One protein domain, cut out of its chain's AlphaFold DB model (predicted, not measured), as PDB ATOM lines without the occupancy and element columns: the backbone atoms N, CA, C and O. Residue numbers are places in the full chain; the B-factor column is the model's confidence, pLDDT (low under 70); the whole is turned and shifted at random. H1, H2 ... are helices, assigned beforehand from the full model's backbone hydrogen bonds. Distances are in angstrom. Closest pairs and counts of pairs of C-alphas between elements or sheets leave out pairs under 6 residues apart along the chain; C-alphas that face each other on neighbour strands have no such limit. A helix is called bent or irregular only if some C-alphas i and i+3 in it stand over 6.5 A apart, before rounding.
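This is residues 12 to 51 of the 166 residues of the protein "Abhydrolase_3 domain-containing protein" of Roseburia hominis (UniProt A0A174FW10). The longer helix, H1, and the helix H2 make a loose helical hairpin: H2 folds back beside H1 but meets it only over H1's last residues, 26 to 30. At the other end of H1, residues 13 to 19, of which 14 to 19 belong to H1, stick out free, and H1 kinks by 75 degrees near residue 24. The printed part has 40 residues with two named helices, H1 then H2, and no named strand; its class is all helix. It is loose, with a radius of gyration of the C-alphas of 11.4 A, and elongated, spanning 34 by 20 by 12 A.

Find C-alpha 14 at (126.936, 205.154, 126.227); from there H1, residues 14 to 30, runs 21.1 A to C-alpha 30 at (147.298, 210.725, 126.919). H1 is irregular: C-alphas 25 and 28 are 8.4 A apart. Look next at H2, residues 37 to 51, which runs 21.8 A and ends with C-alpha 51 at (137.976, 213.205, 137.862). H2 is neither bent nor irregular, but only just: C-alphas 47 and 50 are 6.4 A apart.

Start at Ala 29 in H1 and look across to Ala 43 in H2: their C-alphas, the closest of the two helices, are 4.8 A apart. H1 and H2 touch, H1 with residues 26 to 30 alone. Their lines stand at a shallow tilt of 29 degrees, and they run opposite ways, a helical hairpin. On the backbone, O i to N i+4 pairs are within hydrogen-bond range in 8 of 13 cases in H1 and 9 of 11 in H2.

The C-alphas farthest apart, those of Trp 14 and Ser 36, are 34.2 A from each other. The printed part has no cut, and the link from H1 to H2, 6 residues, is short. The mean pLDDT of the printed part is 85.7; look at Thr 34 for the one printed residue under 70.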
ATOM      1  N   VAL A  12     131.972 201.037 122.652       84.88
ATOM      2  CA  VAL A  12     131.858 201.419 124.059       84.88
ATOM      3  C   VAL A  12     130.393 201.670 124.416       84.88
ATOM      4  O   VAL A  12     129.610 202.142 123.591       84.88
ATOM      5  N   GLY A  13     130.003 201.359 125.655       90.12
ATOM      6  CA  GLY A  13     128.676 201.720 126.157       90.12
ATOM      7  C   GLY A  13     128.490 203.241 126.219       90.12
ATOM      8  O   GLY A  13     129.463 203.990 126.275       90.12
ATOM      9  N   TRP A  14     127.241 203.713 126.263       90.44
ATOM     10  CA  TRP A  14     126.936 205.154 126.227       90.44
ATOM     11  C   TRP A  14     127.573 205.950 127.383       90.44
ATOM     12  O   TRP A  14     127.987 207.088 127.188       90.44
ATOM     13  N   GLN A  15     127.707 205.349 128.573       92.06
ATOM     14  CA  GLN A  15     128.373 205.982 129.721       92.06
ATOM     15  C   GLN A  15     129.856 206.230 129.433       92.06
ATOM     16  O   GLN A  15     130.368 207.313 129.700       92.06
ATOM     17  N   GLN A  16     130.527 205.245 128.836       89.44
ATOM     18  CA  GLN A  16     131.927 205.361 128.449       89.44
ATOM     19  C   GLN A  16     132.097 206.328 127.273       89.44
ATOM     20  O   GLN A  16     133.048 207.099 127.268       89.44
ATOM     21  N   ALA A  17     131.167 206.345 126.313       87.75
ATOM     22  CA  ALA A  17     131.170 207.338 125.238       87.75
ATOM     23  C   ALA A  17     131.133 208.768 125.799       87.75
ATOM     24  O   ALA A  17     131.916 209.611 125.370       87.75
ATOM     25  N   ARG A  18     130.311 209.021 126.827       88.88
ATOM     26  CA  ARG A  18     130.259 210.332 127.483       88.88
ATOM     27  C   ARG A  18     131.560 210.695 128.203       88.88
ATOM     28  O   ARG A  18     131.965 211.850 128.167       88.88
ATOM     29  N   VAL A  19     132.224 209.722 128.830       90.06
ATOM     30  CA  VAL A  19     133.559 209.926 129.419       90.06
ATOM     31  C   VAL A  19     134.567 210.307 128.336       90.06
ATOM     32  O   VAL A  19     135.286 211.283 128.509       90.06
ATOM     33  N   LEU A  20     134.576 209.607 127.199       87.56
ATOM     34  CA  LEU A  20     135.476 209.917 126.083       87.56
ATOM     35  C   LEU A  20     135.231 211.319 125.503       87.56
ATOM     36  O   LEU A  20     136.192 212.004 125.169       87.56
ATOM     37  N   GLU A  21     133.975 211.768 125.421       86.94
ATOM     38  CA  GLU A  21     133.647 213.148 125.026       86.94
ATOM     39  C   GLU A  21     134.255 214.179 125.985       86.94
ATOM     40  O   GLU A  21     134.801 215.178 125.535       86.94
ATOM     41  N   MET A  22     134.190 213.931 127.298       85.25
ATOM     42  CA  MET A  22     134.788 214.815 128.308       85.25
ATOM     43  C   MET A  22     136.322 214.792 128.247       85.25
ATOM     44  O   MET A  22     136.964 215.822 128.412       85.25
ATOM     45  N   GLN A  23     136.916 213.627 127.983       85.12
ATOM     46  CA  GLN A  23     138.370 213.472 127.877       85.12
ATOM     47  C   GLN A  23     138.952 214.064 126.593       85.12
ATOM     48  O   GLN A  23     140.143 214.359 126.559       85.12
ATOM     49  N   ALA A  24     138.145 214.261 125.547       82.69
ATOM     50  CA  ALA A  24     138.611 214.848 124.292       82.69
ATOM     51  C   ALA A  24     139.181 216.268 124.477       82.69
ATOM     52  O   ALA A  24     140.069 216.663 123.726       82.69
ATOM     53  N   GLU A  25     138.721 217.006 125.493       79.50
ATOM     54  CA  GLU A  25     139.254 218.326 125.865       79.50
ATOM     55  C   GLU A  25     140.674 218.255 126.462       79.50
ATOM     56  O   GLU A  25     141.389 219.254 126.456       79.50
ATOM     57  N   TYR A  26     141.098 217.073 126.919       79.31
ATOM     58  CA  TYR A  26     142.396 216.799 127.542       79.31
ATOM     59  C   TYR A  26     143.186 215.722 126.781       79.31
ATOM     60  O   TYR A  26     143.957 214.977 127.380       79.31
ATOM     61  N   ALA A  27     142.982 215.602 125.464       73.75
ATOM     62  CA  ALA A  27     143.594 214.543 124.656       73.75
ATOM     63  C   ALA A  27     145.130 214.477 124.796       73.75
ATOM     64  O   ALA A  27     145.693 213.382 124.803       73.75
ATOM     65  N   ASP A  28     145.779 215.629 124.982       73.19
ATOM     66  CA  ASP A  28     147.232 215.750 125.143       73.19
ATOM     67  C   ASP A  28     147.755 215.034 126.401       73.19
ATOM     68  O   ASP A  28     148.873 214.527 126.394       73.19
ATOM     69  N   ALA A  29     146.939 214.890 127.454       75.81
ATOM     70  CA  ALA A  29     147.318 214.167 128.675       75.81
ATOM     71  C   ALA A  29     147.512 212.654 128.457       75.81
ATOM     72  O   ALA A  29     147.984 211.954 129.350       75.81
ATOM     73  N   PHE A  30     147.136 212.133 127.285       75.25
ATOM     74  CA  PHE A  30     147.298 210.725 126.919       75.25
ATOM     75  C   PHE A  30     148.387 210.499 125.864       75.25
ATOM     76  O   PHE A  30     148.643 209.345 125.497       75.25
ATOM     77  N   ASP A  31     149.026 211.563 125.366       78.00
ATOM     78  CA  ASP A  31     150.136 211.451 124.424       78.00
ATOM     79  C   ASP A  31     151.475 211.329 125.162       78.00
ATOM     80  O   ASP A  31     152.197 212.293 125.411       78.00
ATOM     81  N   THR A  32     151.838 210.085 125.467       73.19
ATOM     82  CA  THR A  32     153.099 209.737 126.140       73.19
ATOM     83  C   THR A  32     154.333 209.812 125.232       73.19
ATOM     84  O   THR A  32     155.416 209.371 125.621       73.19
ATOM     85  N   GLN A  33     154.192 210.304 123.996       73.38
ATOM     86  CA  GLN A  33     155.287 210.444 123.027       73.38
ATOM     87  C   GLN A  33     155.652 211.904 122.750       73.38
ATOM     88  O   GLN A  33     156.603 212.160 122.007       73.38
ATOM     89  N   THR A  34     154.922 212.849 123.339       68.12
ATOM     90  CA  THR A  34     155.104 214.284 123.117       68.12
ATOM     91  C   THR A  34     155.446 215.019 124.405       68.12
ATOM     92  O   THR A  34     154.965 214.665 125.473       68.12
ATOM     93  N   GLY A  35     156.258 216.071 124.285       80.44
ATOM     94  CA  GLY A  35     156.701 216.872 125.426       80.44
ATOM     95  C   GLY A  35     157.867 216.252 126.200       80.44
ATOM     96  O   GLY A  35     158.438 215.223 125.829       80.44
ATOM     97  N   SER A  36     158.271 216.946 127.255       89.25
ATOM     98  CA  SER A  36     159.199 216.454 128.269       89.25
ATOM     99  C   SER A  36     158.487 215.569 129.296       89.25
ATOM    100  O   SER A  36     157.264 215.586 129.414       89.25
ATOM    101  N   TYR A  37     159.266 214.805 130.067       87.62
ATOM    102  CA  TYR A  37     158.751 213.990 131.173       87.62
ATOM    103  C   TYR A  37     157.914 214.819 132.162       87.62
ATOM    104  O   TYR A  37     156.788 214.444 132.476       87.62
ATOM    105  N   ASP A  38     158.419 215.987 132.567       89.25
ATOM    106  CA  ASP A  38     157.728 216.873 133.509       89.25
ATOM    107  C   ASP A  38     156.407 217.410 132.936       89.25
ATOM    108  O   ASP A  38     155.407 217.495 133.647       89.25
ATOM    109  N   GLU A  39     156.378 217.751 131.642       90.19
ATOM    110  CA  GLU A  39     155.161 218.216 130.963       90.19
ATOM    111  C   GLU A  39     154.102 217.115 130.871       90.19
ATOM    112  O   GLU A  39     152.927 217.388 131.108       90.19
ATOM    113  N   MET A  40     154.507 215.876 130.580       89.56
ATOM    114  CA  MET A  40     153.610 214.719 130.559       89.56
ATOM    115  C   MET A  40     153.009 214.466 131.949       89.56
ATOM    116  O   MET A  40     151.786 214.411 132.083       89.56
ATOM    117  N   CYS A  41     153.839 214.410 132.997       89.88
ATOM    118  CA  CYS A  41     153.367 214.238 134.375       89.88
ATOM    119  C   CYS A  41     152.426 215.376 134.807       89.88
ATOM    120  O   CYS A  41     151.396 215.129 135.439       89.88
ATOM    121  N   ALA A  42     152.734 216.622 134.431       90.81
ATOM    122  CA  ALA A  42     151.874 217.768 134.707       90.81
ATOM    123  C   ALA A  42     150.532 217.682 133.960       90.81
ATOM    124  O   ALA A  42     149.486 217.926 134.560       90.81
ATOM    125  N   ALA A  43     150.535 217.299 132.679       90.31
ATOM    126  CA  ALA A  43     149.318 217.138 131.886       90.31
ATOM    127  C   ALA A  43     148.407 216.042 132.459       90.31
ATOM    128  O   ALA A  43     147.197 216.254 132.591       90.31
ATOM    129  N   TYR A  44     148.989 214.912 132.875       90.88
ATOM    130  CA  TYR A  44     148.271 213.856 133.586       90.88
ATOM    131  C   TYR A  44     147.658 214.377 134.893       90.88
ATOM    132  O   TYR A  44     146.472 214.164 135.163       90.88
ATOM    133  N   GLY A  45     148.440 215.124 135.679       92.25
ATOM    134  CA  GLY A  45     147.983 215.780 136.902       92.25
ATOM    135  C   GLY A  45     146.781 216.701 136.680       92.25
ATOM    136  O   GLY A  45     145.772 216.584 137.379       92.25
ATOM    137  N   GLU A  46     146.853 217.588 135.685       92.25
ATOM    138  CA  GLU A  46     145.771 218.521 135.351       92.25
ATOM    139  C   GLU A  46     144.498 217.802 134.885       92.25
ATOM    140  O   GLU A  46     143.412 218.105 135.390       92.25
ATOM    141  N   GLU A  47     144.606 216.813 133.990       92.50
ATOM    142  CA  GLU A  47     143.454 216.038 133.499       92.50
ATOM    143  C   GLU A  47     142.737 215.314 134.645       92.50
ATOM    144  O   GLU A  47     141.503 215.309 134.735       92.50
ATOM    145  N   ARG A  48     143.502 214.758 135.593       94.31
ATOM    146  CA  ARG A  48     142.954 214.016 136.733       94.31
ATOM    147  C   ARG A  48     142.191 214.890 137.723       94.31
ATOM    148  O   ARG A  48     141.358 214.341 138.450       94.31
ATOM    149  N   LYS A  49     142.397 216.213 137.774       92.81
ATOM    150  CA  LYS A  49     141.716 217.094 138.750       92.81
ATOM    151  C   LYS A  49     140.199 217.036 138.632       92.81
ATOM    152  O   LYS A  49     139.511 216.914 139.647       92.81
ATOM    153  N   MET A  50     139.676 217.068 137.406       91.44
ATOM    154  CA  MET A  50     138.236 216.968 137.165       91.44
ATOM    155  C   MET A  50     137.685 215.657 137.734       91.44
ATOM    156  O   MET A  50     136.704 215.656 138.483       91.44
ATOM    157  N   TRP A  51     138.363 214.548 137.433       91.75
ATOM    158  CA  TRP A  51     137.976 213.205 137.862       91.75
ATOM    159  C   TRP A  51     138.136 212.967 139.360       91.75
ATOM    160  O   TRP A  51     137.494 212.063 139.888       91.75
TER     161      TRP A  51